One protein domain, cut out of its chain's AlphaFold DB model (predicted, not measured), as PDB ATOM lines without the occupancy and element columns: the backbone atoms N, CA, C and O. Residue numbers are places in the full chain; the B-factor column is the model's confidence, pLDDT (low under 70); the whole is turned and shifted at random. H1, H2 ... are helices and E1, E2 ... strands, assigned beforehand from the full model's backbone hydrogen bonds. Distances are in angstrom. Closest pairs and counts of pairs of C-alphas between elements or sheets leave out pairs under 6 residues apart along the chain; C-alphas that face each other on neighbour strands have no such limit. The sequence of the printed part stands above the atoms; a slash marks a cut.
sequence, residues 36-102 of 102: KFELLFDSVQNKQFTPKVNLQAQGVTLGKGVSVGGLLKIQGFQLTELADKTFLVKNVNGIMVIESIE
ATOM      1  N   LYS A  36     -39.702  -4.052  13.724       91.94
ATOM      2  CA  LYS A  36     -40.637  -4.818  14.560       91.94
ATOM      3  C   LYS A  36     -40.820  -6.244  14.048       91.94
ATOM      4  O   LYS A  36     -40.706  -6.501  12.849       91.94
ATOM      5  N   PHE A  37     -41.227  -7.140  14.944       90.69
ATOM      6  CA  PHE A  37     -41.599  -8.516  14.610       90.69
ATOM      7  C   PHE A  37     -42.586  -8.621  13.434       90.69
ATOM      8  O   PHE A  37     -42.367  -9.388  12.499       90.69
ATOM      9  N   GLU A  38     -43.638  -7.801  13.440       90.38
ATOM     10  CA  GLU A  38     -44.721  -7.786  12.438       90.38
ATOM     11  C   GLU A  38     -44.274  -7.420  11.006       90.38
ATOM     12  O   GLU A  38     -44.976  -7.699  10.026       90.38
ATOM     13  N   LEU A  39     -43.095  -6.804  10.863       92.50
ATOM     14  CA  LEU A  39     -42.484  -6.534   9.559       92.50
ATOM     15  C   LEU A  39     -41.776  -7.764   8.990       92.50
ATOM     16  O   LEU A  39     -41.629  -7.883   7.773       92.50
ATOM     17  N   LEU A  40     -41.351  -8.681   9.858       92.94
ATOM     18  CA  LEU A  40     -40.613  -9.885   9.493       92.94
ATOM     19  C   LEU A  40     -41.517 -11.117   9.430       92.94
ATOM     20  O   LEU A  40     -41.262 -11.994   8.607       92.94
ATOM     21  N   PHE A  41     -42.575 -11.174  10.240       92.44
ATOM     22  CA  PHE A  41     -43.459 -12.332  10.368       92.44
ATOM     23  C   PHE A  41     -44.941 -11.942  10.299       92.44
ATOM     24  O   PHE A  41     -45.379 -10.977  10.919       92.44
ATOM     25  N   ASP A  42     -45.720 -12.736   9.569       89.56
ATOM     26  CA  ASP A  42     -47.177 -12.730   9.582       89.56
ATOM     27  C   ASP A  42     -47.704 -13.760  10.586       89.56
ATOM     28  O   ASP A  42     -47.201 -14.885  10.660       89.56
ATOM     29  N   SER A  43     -48.796 -13.378  11.259       73.31
ATOM     30  CA  SER A  43     -49.607 -14.196  12.169       73.31
ATOM     31  C   SER A  43     -48.882 -14.712  13.420       73.31
ATOM     32  O   SER A  43     -47.809 -15.298  13.365       73.31
ATOM     33  N   VAL A  44     -49.528 -14.537  14.573       67.31
ATOM     34  CA  VAL A  44     -49.182 -15.185  15.850       67.31
ATOM     35  C   VAL A  44     -50.362 -16.065  16.258       67.31
ATOM     36  O   VAL A  44     -50.912 -15.960  17.351       67.31
ATOM     37  N   GLN A  45     -50.860 -16.881  15.330       69.25
ATOM     38  CA  GLN A  45     -52.026 -17.728  15.581       69.25
ATOM     39  C   GLN A  45     -51.589 -19.169  15.772       69.25
ATOM     40  O   GLN A  45     -50.743 -19.680  15.045       69.25
ATOM     41  N   ASN A  46     -52.162 -19.836  16.774       80.88
ATOM     42  CA  ASN A  46     -51.876 -21.240  17.082       80.88
ATOM     43  C   ASN A  46     -50.381 -21.546  17.279       80.88
ATOM     44  O   ASN A  46     -49.940 -22.662  17.009       80.88
ATOM     45  N   LYS A  47     -49.597 -20.562  17.748       82.94
ATOM     46  CA  LYS A  47     -48.134 -20.666  17.857       82.94
ATOM     47  C   LYS A  47     -47.488 -21.028  16.512       82.94
ATOM     48  O   LYS A  47     -46.545 -21.808  16.488       82.94
ATOM     49  N   GLN A  48     -48.006 -20.520  15.402       88.81
ATOM     50  CA  GLN A  48     -47.357 -20.581  14.096       88.81
ATOM     51  C   GLN A  48     -47.060 -19.170  13.616       88.81
ATOM     52  O   GLN A  48     -47.830 -18.251  13.887       88.81
ATOM     53  N   PHE A  49     -45.950 -19.037  12.900       91.12
ATOM     54  CA  PHE A  49     -45.443 -17.777  12.381       91.12
ATOM     55  C   PHE A  49     -44.999 -17.984  10.946       91.12
ATOM     56  O   PHE A  49     -44.431 -19.022  10.622       91.12
ATOM     57  N   THR A  50     -45.230 -17.007  10.081       93.06
ATOM     58  CA  THR A  50     -44.836 -17.108   8.674       93.06
ATOM     59  C   THR A  50     -43.926 -15.942   8.307       93.06
ATOM     60  O   THR A  50     -44.387 -14.806   8.333       93.06
ATOM     61  N   PRO A  51     -42.651 -16.159   7.946       93.50
ATOM     62  CA  PRO A  51     -41.777 -15.089   7.486       93.50
ATOM     63  C   PRO A  51     -42.344 -14.379   6.253       93.50
ATOM     64  O   PRO A  51     -42.692 -15.014   5.257       93.50
ATOM     65  N   LYS A  52     -42.377 -13.048   6.275       94.25
ATOM     66  CA  LYS A  52     -42.787 -12.191   5.142       94.25
ATOM     67  C   LYS A  52     -41.678 -12.034   4.108       94.25
ATOM     68  O   LYS A  52     -41.918 -11.631   2.966       94.25
ATOM     69  N   VAL A  53     -40.460 -12.362   4.520       94.00
ATOM     70  CA  VAL A  53     -39.205 -12.220   3.785       94.00
ATOM     71  C   VAL A  53     -38.319 -13.430   4.042       94.00
ATOM     72  O   VAL A  53     -38.565 -14.204   4.964       94.00
ATOM     73  N   ASN A  54     -37.281 -13.593   3.224       95.50
ATOM     74  CA  ASN A  54     -36.230 -14.552   3.535       95.50
ATOM     75  C   ASN A  54     -35.427 -14.004   4.712       95.50
ATOM     76  O   ASN A  54     -34.825 -12.936   4.595       95.50
ATOM     77  N   LEU A  55     -35.445 -14.724   5.827       94.38
ATOM     78  CA  LEU A  55     -34.753 -14.348   7.053       94.38
ATOM     79  C   LEU A  55     -33.560 -15.265   7.274       94.38
ATOM     80  O   LEU A  55     -33.646 -16.467   7.029       94.38
ATOM     81  N   GLN A  56     -32.468 -14.722   7.792       94.81
ATOM     82  CA  GLN A  56     -31.363 -15.509   8.312       94.81
ATOM     83  C   GLN A  56     -31.038 -15.074   9.734       94.81
ATOM     84  O   GLN A  56     -30.881 -13.889  10.013       94.81
ATOM     85  N   ALA A  57     -30.894 -16.044  10.629       91.44
ATOM     86  CA  ALA A  57     -30.426 -15.806  11.983       91.44
ATOM     87  C   ALA A  57     -29.594 -16.998  12.456       91.44
ATOM     88  O   ALA A  57     -30.023 -18.142  12.335       91.44
ATOM     89  N   GLN A  58     -28.394 -16.736  12.980       86.88
ATOM     90  CA  GLN A  58     -27.474 -17.769  13.487       86.88
ATOM     91  C   GLN A  58     -27.233 -18.939  12.511       86.88
ATOM     92  O   GLN A  58     -27.166 -20.097  12.909       86.88
ATOM     93  N   GLY A  59     -27.136 -18.644  11.212       84.25
ATOM     94  CA  GLY A  59     -26.921 -19.661  10.176       84.25
ATOM     95  C   GLY A  59     -28.165 -20.465   9.783       84.25
ATOM     96  O   GLY A  59     -28.088 -21.270   8.859       84.25
ATOM     97  N   VAL A  60     -29.320 -20.227  10.412       88.12
ATOM     98  CA  VAL A  60     -30.609 -20.790   9.993       88.12
ATOM     99  C   VAL A  60     -31.288 -19.821   9.034       88.12
ATOM    100  O   VAL A  60     -31.446 -18.643   9.351       88.12
ATOM    101  N   THR A  61     -31.712 -20.323   7.875       91.88
ATOM    102  CA  THR A  61     -32.490 -19.555   6.897       91.88
ATOM    103  C   THR A  61     -33.956 -19.962   6.953       91.88
ATOM    104  O   THR A  61     -34.287 -21.135   6.782       91.88
ATOM    105  N   LEU A  62     -34.838 -18.986   7.163       92.62
ATOM    106  CA  LEU A  62     -36.285 -19.146   7.093       92.62
ATOM    107  C   LEU A  62     -36.777 -18.567   5.769       92.62
ATOM    108  O   LEU A  62     -36.603 -17.379   5.491       92.62
ATOM    109  N   GLY A  63     -37.369 -19.424   4.943       93.31
ATOM    110  CA  GLY A  63     -37.924 -19.015   3.660       93.31
ATOM    111  C   GLY A  63     -39.170 -18.153   3.835       93.31
ATOM    112  O   GLY A  63     -40.015 -18.425   4.692       93.31
ATOM    113  N   LYS A  64     -39.312 -17.144   2.975       94.94
ATOM    114  CA  LYS A  64     -40.552 -16.374   2.856       94.94
ATOM    115  C   LYS A  64     -41.747 -17.313   2.648       94.94
ATOM    116  O   LYS A  64     -41.709 -18.178   1.776       94.94
ATOM    117  N   GLY A  65     -42.821 -17.106   3.405       90.94
ATOM    118  CA  GLY A  65     -44.072 -17.857   3.288       90.94
ATOM    119  C   GLY A  65     -44.060 -19.240   3.946       90.94
ATOM    120  O   GLY A  65     -45.085 -19.918   3.936       90.94
ATOM    121  N   VAL A  66     -42.939 -19.674   4.531       90.31
ATOM    122  CA  VAL A  66     -42.845 -20.978   5.196       90.31
ATOM    123  C   VAL A  66     -43.378 -20.865   6.622       90.31
ATOM    124  O   VAL A  66     -42.753 -20.223   7.461       90.31
ATOM    125  N   SER A  67     -44.512 -21.504   6.916       90.12
ATOM    126  CA  SER A  67     -45.022 -21.565   8.291       90.12
ATOM    127  C   SER A  67     -44.040 -22.323   9.185       90.12
ATOM    128  O   SER A  67     -43.681 -23.472   8.913       90.12
ATOM    129  N   VAL A  68     -43.604 -21.672  10.257       88.94
ATOM    130  CA  VAL A  68     -42.722 -22.225  11.278       88.94
ATOM    131  C   VAL A  68     -43.450 -22.299  12.613       88.94
ATOM    132  O   VAL A  68     -44.223 -21.417  12.992       88.94
ATOM    133  N   GLY A  69     -43.204 -23.388  13.338       87.38
ATOM    134  CA  GLY A  69     -43.747 -23.573  14.677       87.38
ATOM    135  C   GLY A  69     -43.123 -22.600  15.676       87.38
ATOM    136  O   GLY A  69     -41.937 -22.289  15.619       87.38
ATOM    137  N   GLY A  70     -43.915 -22.171  16.649       84.31
ATOM    138  CA  GLY A  70     -43.563 -21.142  17.623       84.31
ATOM    139  C   GLY A  70     -42.516 -21.542  18.649       84.31
ATOM    140  O   GLY A  70     -41.991 -20.681  19.343       84.31
ATOM    141  N   LEU A  71     -42.196 -22.835  18.714       85.81
ATOM    142  CA  LEU A  71     -41.095 -23.369  19.513       85.81
ATOM    143  C   LEU A  71     -39.729 -23.158  18.844       85.81
ATOM    144  O   LEU A  71     -38.706 -23.400  19.485       85.81
ATOM    145  N   LEU A  72     -39.694 -22.744  17.567       88.00
ATOM    146  CA  LEU A  72     -38.447 -22.370  16.910       88.00
ATOM    147  C   LEU A  72     -37.804 -21.231  17.698       88.00
ATOM    148  O   LEU A  72     -38.462 -20.244  18.035       88.00
ATOM    149  N   LYS A  73     -36.510 -21.386  17.979       89.38
ATOM    150  CA  LYS A  73     -35.731 -20.380  18.685       89.38
ATOM    151  C   LYS A  73     -34.875 -19.583  17.716       89.38
ATOM    152  O   LYS A  73     -34.192 -20.165  16.878       89.38
ATOM    153  N   ILE A  74     -34.874 -18.268  17.882       88.25
ATOM    154  CA  ILE A  74     -33.975 -17.340  17.200       88.25
ATOM    155  C   ILE A  74     -33.185 -16.609  18.276       88.25
ATOM    156  O   ILE A  74     -33.759 -16.013  19.181       88.25
ATOM    157  N   GLN A  75     -31.857 -16.704  18.208       89.44
ATOM    158  CA  GLN A  75     -30.955 -16.116  19.203       89.44
ATOM    159  C   GLN A  75     -31.298 -16.448  20.667       89.44
ATOM    160  O   GLN A  75     -31.116 -15.636  21.565       89.44
ATOM    161  N   GLY A  76     -31.785 -17.668  20.908       89.38
ATOM    162  CA  GLY A  76     -32.145 -18.154  22.243       89.38
ATOM    163  C   GLY A  76     -33.598 -17.905  22.661       89.38
ATOM    164  O   GLY A  76     -34.062 -18.587  23.574       89.38
ATOM    165  N   PHE A  77     -34.335 -17.041  21.961       90.19
ATOM    166  CA  PHE A  77     -35.739 -16.716  22.244       90.19
ATOM    167  C   PHE A  77     -36.691 -17.538  21.382       90.19
ATOM    168  O   PHE A  77     -36.444 -17.710  20.189       90.19
ATOM    169  N   GLN A  78     -37.792 -18.026  21.951       90.81
ATOM    170  CA  GLN A  78     -38.868 -18.639  21.163       90.81
ATOM    171  C   GLN A  78     -39.574 -17.576  20.319       90.81
ATOM    172  O   GLN A  78     -39.771 -16.460  20.783       90.81
ATOM    173  N   LEU A  79     -40.051 -17.919  19.120       88.56
ATOM    174  CA  LEU A  79     -40.801 -16.973  18.278       88.56
ATOM    175  C   LEU A  79     -42.021 -16.349  18.984       88.56
ATOM    176  O   LEU A  79     -42.367 -15.203  18.716       88.56
ATOM    177  N   THR A  80     -42.656 -17.056  19.922       88.38
ATOM    178  CA  THR A  80     -43.753 -16.495  20.737       88.38
ATOM    179  C   THR A  80     -43.311 -15.421  21.729       88.38
ATOM    180  O   THR A  80     -44.133 -14.608  22.128       88.38
ATOM    181  N   GLU A  81     -42.042 -15.420  22.130       88.75
ATOM    182  CA  GLU A  81     -41.427 -14.448  23.050       88.75
ATOM    183  C   GLU A  81     -40.853 -13.233  22.302       88.75
ATOM    184  O   GLU A  81     -40.252 -12.349  22.903       88.75
ATOM    185  N   LEU A  82     -40.983 -13.232  20.976       87.94
ATOM    186  CA  LEU A  82     -40.376 -12.272  20.066       87.94
ATOM    187  C   LEU A  82     -41.386 -11.278  19.479       87.94
ATOM    188  O   LEU A  82     -40.986 -10.348  18.785       87.94
ATOM    189  N   ALA A  83     -42.681 -11.459  19.755       85.75
ATOM    190  CA  ALA A  83     -43.763 -10.669  19.170       85.75
ATOM    191  C   ALA A  83     -43.724  -9.179  19.560       85.75
ATOM    192  O   ALA A  83     -44.151  -8.330  18.780       85.75
ATOM    193  N   ASP A  84     -43.205  -8.862  20.743       85.94
ATOM    194  CA  ASP A  84     -43.034  -7.512  21.288       85.94
ATOM    195  C   ASP A  84     -41.583  -7.004  21.193       85.94
ATOM    196  O   ASP A  84     -41.271  -5.915  21.679       85.94
ATOM    197  N   LYS A  85     -40.696  -7.775  20.552       88.50
ATOM    198  CA  LYS A  85     -39.274  -7.459  20.409       88.50
ATOM    199  C   LYS A  85     -38.966  -6.666  19.152       88.50
ATOM    200  O   LYS A  85     -39.694  -6.694  18.153       88.50
ATOM    201  N   THR A  86     -37.824  -5.993  19.209       91.38
ATOM    202  CA  THR A  86     -37.248  -5.290  18.069       91.38
ATOM    203  C   THR A  86     -36.023  -6.045  17.572       91.38
ATOM    204  O   THR A  86     -35.267  -6.622  18.346       91.38
ATOM    205  N   PHE A  87     -35.826  -6.066  16.259       92.62
ATOM    206  CA  PHE A  87     -34.745  -6.799  15.608       92.62
ATOM    207  C   PHE A  87     -33.832  -5.815  14.919       92.62
ATOM    208  O   PHE A  87     -34.305  -5.038  14.093       92.62
ATOM    209  N   LEU A  88     -32.532  -5.877  15.185       93.38
ATOM    210  CA  LEU A  88     -31.564  -5.204  14.336       93.38
ATOM    211  C   LEU A  88     -31.349  -6.072  13.096       93.38
ATOM    212  O   LEU A  88     -30.828  -7.186  13.185       93.38
ATOM    213  N   VAL A  89     -31.813  -5.587  11.947       93.75
ATOM    214  CA  VAL A  89     -31.843  -6.351  10.700       93.75
ATOM    215  C   VAL A  89     -31.055  -5.640   9.625       93.75
ATOM    216  O   VAL A  89     -31.209  -4.441   9.424       93.75
ATOM    217  N   LYS A  90     -30.272  -6.402   8.872       94.25
ATOM    218  CA  LYS A  90     -29.549  -5.932   7.696       94.25
ATOM    219  C   LYS A  90     -30.012  -6.677   6.456       94.25
ATOM    220  O   LYS A  90     -30.184  -7.892   6.485       94.25
ATOM    221  N   ASN A  91     -30.169  -5.969   5.346       94.12
ATOM    222  CA  ASN A  91     -30.409  -6.608   4.056       94.12
ATOM    223  C   ASN A  91     -29.070  -6.940   3.385       94.12
ATOM    224  O   ASN A  91     -28.281  -6.047   3.067       94.12
ATOM    225  N   VAL A  92     -28.823  -8.234   3.185       93.31
ATOM    226  CA  VAL A  92     -27.657  -8.772   2.487       93.31
ATOM    227  C   VAL A  92     -28.149  -9.525   1.259       93.31
ATOM    228  O   VAL A  92     -28.686 -10.625   1.367       93.31
ATOM    229  N   ASN A  93     -27.973  -8.930   0.076       91.50
ATOM    230  CA  ASN A  93     -28.360  -9.524  -1.211       91.50
ATOM    231  C   ASN A  93     -29.829 -10.003  -1.261       91.50
ATOM    232  O   ASN A  93     -30.129 -11.048  -1.836       91.50
ATOM    233  N   GLY A  94     -30.750  -9.261  -0.637       89.88
ATOM    234  CA  GLY A  94     -32.174  -9.604  -0.579       89.88
ATOM    235  C   GLY A  94     -32.559 -10.580   0.539       89.88
ATOM    236  O   GLY A  94     -33.723 -10.972   0.623       89.88
ATOM    237  N   ILE A  95     -31.612 -10.968   1.400       93.50
ATOM    238  CA  ILE A  95     -31.858 -11.761   2.608       93.50
ATOM    239  C   ILE A  95     -31.782 -10.837   3.822       93.50
ATOM    240  O   ILE A  95     -30.803 -10.118   4.009       93.50
ATOM    241  N   MET A  96     -32.814 -10.876   4.657       95.50
ATOM    242  CA  MET A  96     -32.876 -10.119   5.902       95.50
ATOM    243  C   MET A  96     -32.140 -10.889   6.998       95.50
ATOM    244  O   MET A  96     -32.609 -11.917   7.482       95.50
ATOM    245  N   VAL A  97     -30.963 -10.407   7.373       95.19
ATOM    246  CA  VAL A  97     -30.109 -10.999   8.401       95.19
ATOM    247  C   VAL A  97     -30.415 -10.336   9.737       95.19
ATOM    248  O   VAL A  97     -30.267  -9.125   9.868       95.19
ATOM    249  N   ILE A  98     -30.842 -11.125  10.722       94.31
ATOM    250  CA  ILE A  98     -31.059 -10.667  12.097       94.31
ATOM    251  C   ILE A  98     -29.710 -10.678  12.820       94.31
ATOM    252  O   ILE A  98     -29.175 -11.749  13.126       94.31
ATOM    253  N   GLU A  99     -29.177  -9.491  13.102       92.81
ATOM    254  CA  GLU A  99     -27.909  -9.305  13.812       92.81
ATOM    255  C   GLU A  99     -28.106  -9.423  15.327       92.81
ATOM    256  O   GLU A  99     -27.381 -10.166  15.986       92.81
ATOM    257  N   SER A 100     -29.145  -8.789  15.872       91.44
ATOM    258  CA  SER A 100     -29.489  -8.857  17.297       91.44
ATOM    259  C   SER A 100     -30.991  -8.698  17.549       91.44
ATOM    260  O   SER A 100     -31.754  -8.303  16.662       91.44
ATOM    261  N   ILE A 101     -31.403  -9.027  18.774       91.31
ATOM    262  CA  ILE A 101     -32.757  -8.831  19.301       91.31
ATOM    263  C   ILE A 101     -32.652  -7.896  20.510       91.31
ATOM    264  O   ILE A 101     -31.835  -8.144  21.399       91.31
ATOM    265  N   GLU A 102     -33.462  -6.838  20.527       83.44
ATOM    266  CA  GLU A 102     -33.577  -5.842  21.603       83.44
ATOM    267  C   GLU A 102     -34.929  -5.987  22.332       83.44
ATOM    268  O   GLU A 102     -35.982  -6.031  21.648       83.44
TER     269      GLU A 102
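What this domain is: This is residues 36 to 102 of the 102 residues of an uncharacterized protein of Catenovulum maritimum (UniProt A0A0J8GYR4). A strongly twisted sheet of four short to medium strands, E4 E3 E6 E5, makes one side of this small domain, and the two-stranded hairpin E1 and E2 makes another; the long stretch of residues 63 to 85 winds from E4 past E2 and back to E5, and the one-turn helix H1 is beside the strands of the larger sheet. The tips of the hairpins E1 and E2 and E5 and E6 lie toward opposite ends of the longest axis. The printed part has 67 residues, with one named helix and six named strands in the order H1 E1 E2 E3 E4 E5 E6; the larger sheet is mixed, the smaller antiparallel. The class is mostly strand, with 33 residues, under half, in named elements. The whole is compact, with a radius of gyration of the C-alphas of 10.6 A and spans of 32 by 24 by 19 A.

Where its parts are: H1 is residues 37 to 40, beginning at C-alpha 37 (-41.599, -8.516, 14.610). E1, residues 41 to 45, is 11.4 A long, and E2, residues 48 to 51, is 10.2 A. E3 is residues 55 to 57 and E4 residues 60 to 62. E5, residues 86 to 92, spans 18.6 A from C-alpha 86 (-37.248, -5.290, 18.069). E6, residues 95 to 101, spans 17.0 A and ends at C-alpha 101 (-32.757, -8.831, 19.301).

How they stand to each other: In the larger sheet, E4 and E5 are the edge strands. The hairpin E3 and E4 is antiparallel, with N 62 and O 55 2.8 A apart, within hydrogen-bond range. E3 and E6 are parallel, with N 56 and O 96 at 2.8 A. E5 and E6 form an antiparallel hairpin, with N 97 and O 90 at 2.8 A. H1 is on this sheet at a height over the sheet of 6.2 A, over none of its strands; the local plane rests on only just enough C-alphas, 6. The closest C-alphas of H1 and E5, Phe 37 and Thr 86, are 6.4 A apart. H1 is too short for any O i to N i+4 pair; its one O i to N i+3 pair is within range. E1 and E2 form an antiparallel hairpin, with N 42 and O 50 at 2.8 A. E2 and E3 meet only through their link, while E2 is apart from E5 and E6. Residues 48 to 49 of E2 also pair, antiparallel, with residues 68 to 69.

The domain as a whole: The two C-alphas farthest apart, those of Asn 46 and Asn 93, are 32.0 A from each other. The printed part has no cut and ends at residue 102, the chain's last. The link from E4 to E5, 23 residues, is long; the others are tight. The mean pLDDT of the printed part is 89.6, and residues 44 to 45 are under 70.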